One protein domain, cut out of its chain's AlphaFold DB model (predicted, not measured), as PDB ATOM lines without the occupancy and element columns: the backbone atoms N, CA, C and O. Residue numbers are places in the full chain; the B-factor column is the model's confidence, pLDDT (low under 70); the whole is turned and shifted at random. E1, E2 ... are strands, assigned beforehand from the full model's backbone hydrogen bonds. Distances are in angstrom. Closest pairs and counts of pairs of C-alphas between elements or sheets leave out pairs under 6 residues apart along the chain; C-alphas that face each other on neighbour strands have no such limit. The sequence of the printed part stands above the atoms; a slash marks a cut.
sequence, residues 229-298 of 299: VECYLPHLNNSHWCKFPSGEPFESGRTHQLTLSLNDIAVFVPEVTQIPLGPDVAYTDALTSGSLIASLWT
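What this domain is: This is residues 229 to 298 of the 299 residues of a protein of marine gamma proteobacterium HTCC2143 (UniProt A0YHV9). With little regular structure, the domain is a flat row of three small two-stranded sheets, E1 with E3, E2 with E4, and the hairpin E5 and E6, whose long loop makes one end, residues 281 to 286 sticking out. The printed part has 70 residues with six named strands, E1 to E6 in chain order, and no named helix. The class is all strand, with 25 residues in named elements. It is loose, with a radius of gyration of the C-alphas of 14.9 A, and spans 41 by 29 by 16 A.

How they stand to each other: E1, residues 229 to 233, is antiparallel to E3, residues 254 to 259; N 231 and O 256, 2.9 A apart, are within hydrogen-bond range. E2, residues 241 to 244, is antiparallel to E4, residues 267 to 270, with N 242 and O 269 at 2.7 A. E5, residues 275 to 277, and E6, residues 295 to 297, form an antiparallel hairpin, with N 277 and O 295 at 2.8 A.

Where its parts are: E3 measures 16.5 A from first to last C-alpha, E1 12.7 A. C-alpha 229 is at (-34.951, 47.237, -49.198), C-alpha 297 at (-48.943, 27.315, -46.183).

The domain as a whole: The C-alphas farthest apart, of Gln 257 and Ser 289, are 41.3 A apart. The printed part has no cut. The E5 to E6 link is long. Fifteen residues have pLDDT under 70, among them 260 to 265.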
ATOM      1  N   VAL A 229     -35.684  47.992 -50.219       69.94
ATOM      2  CA  VAL A 229     -34.951  47.237 -49.198       69.94
ATOM      3  C   VAL A 229     -33.960  46.292 -49.863       69.94
ATOM      4  O   VAL A 229     -34.244  45.683 -50.893       69.94
ATOM      5  N   GLU A 230     -32.801  46.144 -49.230       70.88
ATOM      6  CA  GLU A 230     -31.762  45.206 -49.636       70.88
ATOM      7  C   GLU A 230     -31.773  43.995 -48.695       70.88
ATOM      8  O   GLU A 230     -31.669  44.154 -47.478       70.88
ATOM      9  N   CYS A 231     -31.891  42.780 -49.235       71.56
ATOM     10  CA  CYS A 231     -31.834  41.549 -48.446       71.56
ATOM     11  C   CYS A 231     -30.899  40.513 -49.080       71.56
ATOM     12  O   CYS A 231     -31.006  40.196 -50.265       71.56
ATOM     13  N   TYR A 232     -29.990  39.949 -48.285       69.56
ATOM     14  CA  TYR A 232     -29.176  38.808 -48.699       69.56
ATOM     15  C   TYR A 232     -29.914  37.501 -48.419       69.56
ATOM     16  O   TYR A 232     -30.290  37.234 -47.279       69.56
ATOM     17  N   LEU A 233     -30.091  36.678 -49.452       66.38
ATOM     18  CA  LEU A 233     -30.653  35.340 -49.320       66.38
ATOM     19  C   LEU A 233     -29.513  34.314 -49.352       66.38
ATOM     20  O   LEU A 233     -28.829  34.215 -50.375       66.38
ATOM     21  N   PRO A 234     -29.278  33.552 -48.265       69.56
ATOM     22  CA  PRO A 234     -28.185  32.584 -48.193       69.56
ATOM     23  C   PRO A 234     -28.242  31.533 -49.298       69.56
ATOM     24  O   PRO A 234     -29.302  31.253 -49.854       69.56
ATOM     25  N   HIS A 235     -27.103  30.932 -49.627       87.19
ATOM     26  CA  HIS A 235     -27.058  29.852 -50.610       87.19
ATOM     27  C   HIS A 235     -27.836  28.620 -50.121       87.19
ATOM     28  O   HIS A 235     -27.681  28.199 -48.975       87.19
ATOM     29  N   LEU A 236     -28.643  28.034 -51.007       78.88
ATOM     30  CA  LEU A 236     -29.342  26.767 -50.802       78.88
ATOM     31  C   LEU A 236     -28.877  25.774 -51.871       78.88
ATOM     32  O   LEU A 236     -28.771  26.123 -53.047       78.88
ATOM     33  N   ASN A 237     -28.633  24.525 -51.474       82.00
ATOM     34  CA  ASN A 237     -28.221  23.475 -52.404       82.00
ATOM     35  C   ASN A 237     -29.402  23.061 -53.291       82.00
ATOM     36  O   ASN A 237     -30.371  22.498 -52.786       82.00
ATOM     37  N   ASN A 238     -29.294  23.286 -54.605       73.44
ATOM     38  CA  ASN A 238     -30.292  22.893 -55.611       73.44
ATOM     39  C   ASN A 238     -31.731  23.361 -55.296       73.44
ATOM     40  O   ASN A 238     -32.680  22.629 -55.565       73.44
ATOM     41  N   SER A 239     -31.895  24.554 -54.713       81.06
ATOM     42  CA  SER A 239     -33.205  25.112 -54.354       81.06
ATOM     43  C   SER A 239     -33.195  26.646 -54.359       81.06
ATOM     44  O   SER A 239     -32.128  27.274 -54.354       81.06
ATOM     45  N   HIS A 240     -34.385  27.245 -54.371       86.12
ATOM     46  CA  HIS A 240     -34.600  28.681 -54.257       86.12
ATOM     47  C   HIS A 240     -35.337  29.062 -52.962       86.12
ATOM     48  O   HIS A 240     -35.859  28.223 -52.227       86.12
ATOM     49  N   TRP A 241     -35.334  30.353 -52.654       86.75
ATOM     50  CA  TRP A 241     -36.139  30.928 -51.582       86.75
ATOM     51  C   TRP A 241     -37.491  31.360 -52.137       86.75
ATOM     52  O   TRP A 241     -37.541  31.939 -53.208       86.75
ATOM     53  N   CYS A 242     -38.580  31.150 -51.416       88.31
ATOM     54  CA  CYS A 242     -39.904  31.649 -51.765       88.31
ATOM     55  C   CYS A 242     -40.279  32.787 -50.819       88.31
ATOM     56  O   CYS A 242     -40.117  32.661 -49.605       88.31
ATOM     57  N   LYS A 243     -40.793  33.898 -51.344       84.94
ATOM     58  CA  LYS A 243     -41.305  35.002 -50.532       84.94
ATOM     59  C   LYS A 243     -42.620  34.589 -49.877       84.94
ATOM     60  O   LYS A 243     -43.565  34.206 -50.557       84.94
ATOM     61  N   PHE A 244     -42.706  34.675 -48.559       77.62
ATOM     62  CA  PHE A 244     -43.935  34.421 -47.817       77.62
ATOM     63  C   PHE A 244     -44.778  35.710 -47.727       77.62
ATOM     64  O   PHE A 244     -44.218  36.773 -47.455       77.62
ATOM     65  N   PRO A 245     -46.112  35.656 -47.911       76.88
ATOM     66  CA  PRO A 245     -46.921  34.479 -48.240       76.88
ATOM     67  C   PRO A 245     -47.119  34.254 -49.752       76.88
ATOM     68  O   PRO A 245     -47.838  33.330 -50.123       76.88
ATOM     69  N   SER A 246     -46.543  35.087 -50.629       84.38
ATOM     70  CA  SER A 246     -46.858  35.083 -52.069       84.38
ATOM     71  C   SER A 246     -46.380  33.844 -52.835       84.38
ATOM     72  O   SER A 246     -46.911  33.567 -53.906       84.38
ATOM     73  N   GLY A 247     -45.377  33.128 -52.325       85.69
ATOM     74  CA  GLY A 247     -44.728  31.995 -52.993       85.69
ATOM     75  C   GLY A 247     -43.716  32.398 -54.073       85.69
ATOM     76  O   GLY A 247     -43.089  31.532 -54.671       85.69
ATOM     77  N   GLU A 248     -43.520  33.697 -54.321       88.50
ATOM     78  CA  GLU A 248     -42.644  34.190 -55.393       88.50
ATOM     79  C   GLU A 248     -41.196  33.688 -55.215       88.50
ATOM     80  O   GLU A 248     -40.644  33.852 -54.125       88.50
ATOM     81  N   PRO A 249     -40.565  33.095 -56.244       91.06
ATOM     82  CA  PRO A 249     -39.237  32.504 -56.129       91.06
ATOM     83  C   PRO A 249     -38.105  33.541 -56.221       91.06
ATOM     84  O   PRO A 249     -38.124  34.450 -57.046       91.06
ATOM     85  N   PHE A 250     -37.057  33.340 -55.424       88.94
ATOM     86  CA  PHE A 250     -35.858  34.161 -55.321       88.94
ATOM     87  C   PHE A 250     -34.599  33.294 -55.320       88.94
ATOM     88  O   PHE A 250     -34.468  32.331 -54.563       88.94
ATOM     89  N   GLU A 251     -33.626  33.670 -56.148       90.19
ATOM     90  CA  GLU A 251     -32.349  32.957 -56.224       90.19
ATOM     91  C   GLU A 251     -31.580  32.985 -54.896       90.19
ATOM     92  O   GLU A 251     -31.535  33.995 -54.188       90.19
ATOM     93  N   SER A 252     -30.938  31.865 -54.576       88.88
ATOM     94  CA  SER A 252     -30.142  31.708 -53.366       88.88
ATOM     95  C   SER A 252     -28.698  32.193 -53.560       88.88
ATOM     96  O   SER A 252     -28.165  32.221 -54.668       88.88
ATOM     97  N   GLY A 253     -28.038  32.576 -52.468       80.06
ATOM     98  CA  GLY A 253     -26.621  32.948 -52.442       80.06
ATOM     99  C   GLY A 253     -26.305  34.370 -52.911       80.06
ATOM    100  O   GLY A 253     -25.139  34.655 -53.181       80.06
ATOM    101  N   ARG A 254     -27.298  35.264 -52.999       79.06
ATOM    102  CA  ARG A 254     -27.096  36.646 -53.459       79.06
ATOM    103  C   ARG A 254     -27.953  37.667 -52.722       79.06
ATOM    104  O   ARG A 254     -28.947  37.340 -52.078       79.06
ATOM    105  N   THR A 255     -27.549  38.920 -52.868       76.62
ATOM    106  CA  THR A 255     -28.311  40.085 -52.427       76.62
ATOM    107  C   THR A 255     -29.376  40.447 -53.457       76.62
ATOM    108  O   THR A 255     -29.100  40.461 -54.656       76.62
ATOM    109  N   HIS A 256     -30.582  40.752 -52.984       77.44
ATOM    110  CA  HIS A 256     -31.713  41.214 -53.782       77.44
ATOM    111  C   HIS A 256     -32.131  42.607 -53.330       77.44
ATOM    112  O   HIS A 256     -32.106  42.917 -52.140       77.44
ATOM    113  N   GLN A 257     -32.523  43.428 -54.295       83.88
ATOM    114  CA  GLN A 257     -33.096  44.750 -54.074       83.88
ATOM    115  C   GLN A 257     -34.589  44.648 -54.365       83.88
ATOM    116  O   GLN A 257     -34.974  44.274 -55.473       83.88
ATOM    117  N   LEU A 258     -35.422  44.920 -53.365       78.12
ATOM    118  CA  LEU A 258     -36.871  44.762 -53.444       78.12
ATOM    119  C   LEU A 258     -37.550  46.081 -53.165       78.12
ATOM    120  O   LEU A 258     -37.077  46.859 -52.353       78.12
ATOM    121  N   THR A 259     -38.712  46.278 -53.763       81.12
ATOM    122  CA  THR A 259     -39.589  47.405 -53.478       81.12
ATOM    123  C   THR A 259     -40.793  46.874 -52.703       81.12
ATOM    124  O   THR A 259     -41.592  46.125 -53.263       81.12
ATOM    125  N   LEU A 260     -40.894  47.188 -51.411       66.38
ATOM    126  CA  LEU A 260     -41.950  46.698 -50.521       66.38
ATOM    127  C   LEU A 260     -42.912  47.820 -50.124       66.38
ATOM    128  O   LEU A 260     -42.489  48.924 -49.775       66.38
ATOM    129  N   SER A 261     -44.215  47.529 -50.154       67.31
ATOM    130  CA  SER A 261     -45.219  48.396 -49.537       67.31
ATOM    131  C   SER A 261     -45.213  48.231 -48.010       67.31
ATOM    132  O   SER A 261     -44.645  47.281 -47.480       67.31
ATOM    133  N   LEU A 262     -45.871  49.135 -47.278       53.62
ATOM    134  CA  LEU A 262     -45.931  49.080 -45.806       53.62
ATOM    135  C   LEU A 262     -46.581  47.805 -45.244       53.62
ATOM    136  O   LEU A 262     -46.338  47.468 -44.088       53.62
ATOM    137  N   ASN A 263     -47.406  47.121 -46.041       60.09
ATOM    138  CA  ASN A 263     -48.059  45.871 -45.649       60.09
ATOM    139  C   ASN A 263     -47.276  44.631 -46.109       60.09
ATOM    140  O   ASN A 263     -47.708  43.510 -45.847       60.09
ATOM    141  N   ASP A 264     -46.147  44.824 -46.794       64.69
ATOM    142  CA  ASP A 264     -45.284  43.741 -47.235       64.69
ATOM    143  C   ASP A 264     -44.127  43.552 -46.257       64.69
ATOM    144  O   ASP A 264     -43.533  44.502 -45.750       64.69
ATOM    145  N   ILE A 265     -43.759  42.294 -46.046       66.81
ATOM    146  CA  ILE A 265     -42.611  41.914 -45.229       66.81
ATOM    147  C   ILE A 265     -41.632  41.092 -46.066       66.81
ATOM    148  O   ILE A 265     -42.022  40.299 -46.924       66.81
ATOM    149  N   ALA A 266     -40.338  41.294 -45.826       76.19
ATOM    150  CA  ALA A 266     -39.250  40.578 -46.490       76.19
ATOM    151  C   ALA A 266     -39.012  39.208 -45.828       76.19
ATOM    152  O   ALA A 266     -37.944  38.961 -45.271       76.19
ATOM    153  N   VAL A 267     -40.021  38.334 -45.829       79.00
ATOM    154  CA  VAL A 267     -39.914  36.986 -45.249       79.00
ATOM    155  C   VAL A 267     -39.748  35.968 -46.366       79.00
ATOM    156  O   VAL A 267     -40.541  35.938 -47.303       79.00
ATOM    157  N   PHE A 268     -38.722  35.127 -46.257       83.50
ATOM    158  CA  PHE A 268     -38.372  34.130 -47.262       83.50
ATOM    159  C   PHE A 268     -38.202  32.762 -46.631       83.50
ATOM    160  O   PHE A 268     -37.651  32.637 -45.537       83.50
ATOM    161  N   VAL A 269     -38.655  31.736 -47.338       85.25
ATOM    162  CA  VAL A 269     -38.670  30.354 -46.856       85.25
ATOM    163  C   VAL A 269     -38.183  29.404 -47.953       85.25
ATOM    164  O   VAL A 269     -38.474  29.654 -49.118       85.25
ATOM    165  N   PRO A 270     -37.402  28.353 -47.651       84.00
ATOM    166  CA  PRO A 270     -36.889  27.445 -48.681       84.00
ATOM    167  C   PRO A 270     -38.007  26.681 -49.404       84.00
ATOM    168  O   PRO A 270     -38.991  26.307 -48.761       84.00
ATOM    169  N   GLU A 271     -37.798  26.369 -50.689       77.06
ATOM    170  CA  GLU A 271     -38.765  25.816 -51.668       77.06
ATOM    171  C   GLU A 271     -39.527  24.525 -51.280       77.06
ATOM    172  O   GLU A 271     -40.380  24.048 -52.013       77.06
ATOM    173  N   VAL A 272     -39.278  23.911 -50.134       67.88
ATOM    174  CA  VAL A 272     -39.899  22.629 -49.745       67.88
ATOM    175  C   VAL A 272     -40.530  22.679 -48.355       67.88
ATOM    176  O   VAL A 272     -40.837  21.648 -47.756       67.88
ATOM    177  N   THR A 273     -40.723  23.884 -47.819       65.19
ATOM    178  CA  THR A 273     -41.141  24.078 -46.430       65.19
ATOM    179  C   THR A 273     -42.650  24.282 -46.342       65.19
ATOM    180  O   THR A 273     -43.153  25.355 -46.661       65.19
ATOM    181  N   GLN A 274     -43.377  23.277 -45.843       79.88
ATOM    182  CA  GLN A 274     -44.736  23.503 -45.342       79.88
ATOM    183  C   GLN A 274     -44.656  24.284 -44.033       79.88
ATOM    184  O   GLN A 274     -43.979  23.852 -43.097       79.88
ATOM    185  N   ILE A 275     -45.353  25.415 -43.956       80.31
ATOM    186  CA  ILE A 275     -45.368  26.241 -42.747       80.31
ATOM    187  C   ILE A 275     -46.717  26.059 -42.059       80.31
ATOM    188  O   ILE A 275     -47.740  26.455 -42.625       80.31
ATOM    189  N   PRO A 276     -46.752  25.472 -40.852       84.62
ATOM    190  CA  PRO A 276     -47.957  25.463 -40.046       84.62
ATOM    191  C   PRO A 276     -48.245  26.877 -39.551       84.62
ATOM    192  O   PRO A 276     -47.484  27.445 -38.770       84.62
ATOM    193  N   LEU A 277     -49.353  27.443 -40.017       83.06
ATOM    194  CA  LEU A 277     -49.850  28.735 -39.574       83.06
ATOM    195  C   LEU A 277     -50.891  28.518 -38.479       83.06
ATOM    196  O   LEU A 277     -51.815  27.713 -38.630       83.06
ATOM    197  N   GLY A 278     -50.720  29.224 -37.366       85.00
ATOM    198  CA  GLY A 278     -51.708  29.264 -36.293       85.00
ATOM    199  C   GLY A 278     -52.903  30.153 -36.638       85.00
ATOM    200  O   GLY A 278     -52.872  30.870 -37.638       85.00
ATOM    201  N   PRO A 279     -53.977  30.099 -35.840       82.44
ATOM    202  CA  PRO A 279     -55.111  30.996 -36.014       82.44
ATOM    203  C   PRO A 279     -54.711  32.441 -35.685       82.44
ATOM    204  O   PRO A 279     -53.930  32.676 -34.761       82.44
ATOM    205  N   ASP A 280     -55.298  33.403 -36.396       80.38
ATOM    206  CA  ASP A 280     -55.147  34.821 -36.073       80.38
ATOM    207  C   ASP A 280     -55.752  35.102 -34.689       80.38
ATOM    208  O   ASP A 280     -56.959  34.969 -34.475       80.38
ATOM    209  N   VAL A 281     -54.906  35.486 -33.732       81.94
ATOM    210  CA  VAL A 281     -55.305  35.820 -32.358       81.94
ATOM    211  C   VAL A 281     -54.765  37.186 -31.956       81.94
ATOM    212  O   VAL A 281     -53.664  37.574 -32.331       81.94
ATOM    213  N   ALA A 282     -55.531  37.918 -31.148       73.19
ATOM    214  CA  ALA A 282     -55.127  39.241 -30.666       73.19
ATOM    215  C   ALA A 282     -54.032  39.188 -29.580       73.19
ATOM    216  O   ALA A 282     -53.304  40.158 -29.391       73.19
ATOM    217  N   TYR A 283     -53.935  38.076 -28.844       76.94
ATOM    218  CA  TYR A 283     -52.935  37.820 -27.804       76.94
ATOM    219  C   TYR A 283     -52.785  36.308 -27.581       76.94
ATOM    220  O   TYR A 283     -53.696  35.532 -27.878       76.94
ATOM    221  N   THR A 284     -51.640  35.877 -27.049       72.94
ATOM    222  CA  THR A 284     -51.258  34.457 -26.951       72.94
ATOM    223  C   THR A 284     -52.180  33.620 -26.064       72.94
ATOM    224  O   THR A 284     -52.402  32.453 -26.369       72.94
ATOM    225  N   ASP A 285     -52.776  34.204 -25.022       80.56
ATOM    226  CA  ASP A 285     -53.667  33.483 -24.092       80.56
ATOM    227  C   ASP A 285     -55.007  33.075 -24.730       80.56
ATOM    228  O   ASP A 285     -55.727  32.237 -24.187       80.56
ATOM    229  N   ALA A 286     -55.351  33.637 -25.896       79.50
ATOM    230  CA  ALA A 286     -56.522  33.228 -26.670       79.50
ATOM    231  C   ALA A 286     -56.320  31.883 -27.399       79.50
ATOM    232  O   ALA A 286     -57.287  31.298 -27.893       79.50
ATOM    233  N   LEU A 287     -55.085  31.371 -27.465       80.06
ATOM    234  CA  LEU A 287     -54.787  30.053 -28.021       80.06
ATOM    235  C   LEU A 287     -55.179  28.974 -27.002       80.06
ATOM    236  O   LEU A 287     -54.435  28.652 -26.078       80.06
ATOM    237  N   THR A 288     -56.373  28.401 -27.160       72.94
ATOM    238  CA  THR A 288     -56.790  27.233 -26.368       72.94
ATOM    239  C   THR A 288     -55.884  26.031 -26.661       72.94
ATOM    240  O   THR A 288     -55.400  25.892 -27.780       72.94
ATOM    241  N   SER A 289     -55.706  25.126 -25.693       64.94
ATOM    242  CA  SER A 289     -54.787  23.968 -25.712       64.94
ATOM    243  C   SER A 289     -55.075  22.860 -26.758       64.94
ATOM    244  O   SER A 289     -54.646  21.720 -26.586       64.94
ATOM    245  N   GLY A 290     -55.803  23.174 -27.835       67.31
ATOM    246  CA  GLY A 290     -56.066  22.303 -28.983       67.31
ATOM    247  C   GLY A 290     -55.021  22.423 -30.102       67.31
ATOM    248  O   GLY A 290     -53.898  22.870 -29.880       67.31
ATOM    249  N   SER A 291     -55.389  22.006 -31.323       63.81
ATOM    250  CA  SER A 291     -54.515  22.108 -32.505       63.81
ATOM    251  C   SER A 291     -54.125  23.564 -32.758       63.81
ATOM    252  O   SER A 291     -54.950  24.367 -33.185       63.81
ATOM    253  N   LEU A 292     -52.853  23.883 -32.518       78.62
ATOM    254  CA  LEU A 292     -52.254  25.202 -32.749       78.62
ATOM    255  C   LEU A 292     -52.028  25.507 -34.238       78.62
ATOM    256  O   LEU A 292     -51.529  26.576 -34.569       78.62
ATOM    257  N   ILE A 293     -52.372  24.569 -35.125       82.44
ATOM    258  CA  ILE A 293     -52.254  24.700 -36.577       82.44
ATOM    259  C   ILE A 293     -53.657  24.910 -37.143       82.44
ATOM    260  O   ILE A 293     -54.506  24.021 -37.035       82.44
ATOM    261  N   ALA A 294     -53.885  26.080 -37.735       83.19
ATOM    262  CA  ALA A 294     -55.117  26.443 -38.428       83.19
ATOM    263  C   ALA A 294     -55.033  26.151 -39.933       83.19
ATOM    264  O   ALA A 294     -56.018  25.725 -40.535       83.19
ATOM    265  N   SER A 295     -53.862  26.344 -40.543       85.81
ATOM    266  CA  SER A 295     -53.628  26.045 -41.957       85.81
ATOM    267  C   SER A 295     -52.171  25.663 -42.218       85.81
ATOM    268  O   SER A 295     -51.286  25.883 -41.393       85.81
ATOM    269  N   LEU A 296     -51.929  25.044 -43.374       86.00
ATOM    270  CA  LEU A 296     -50.587  24.803 -43.891       86.00
ATOM    271  C   LEU A 296     -50.393  25.715 -45.091       86.00
ATOM    272  O   LEU A 296     -51.141  25.624 -46.065       86.00
ATOM    273  N   TRP A 297     -49.398  26.588 -45.014       83.06
ATOM    274  CA  TRP A 297     -48.943  27.315 -46.183       83.06
ATOM    275  C   TRP A 297     -47.998  26.431 -46.993       83.06
ATOM    276  O   TRP A 297     -47.104  25.781 -46.440       83.06
ATOM    277  N   THR A 298     -48.227  26.414 -48.301       77.94
ATOM    278  CA  THR A 298     -47.418  25.726 -49.305       77.94
ATOM    279  C   THR A 298     -47.061  26.733 -50.383       77.94
ATOM    280  O   THR A 298     -47.943  27.463 -50.844       77.94
TER     281      THR A 298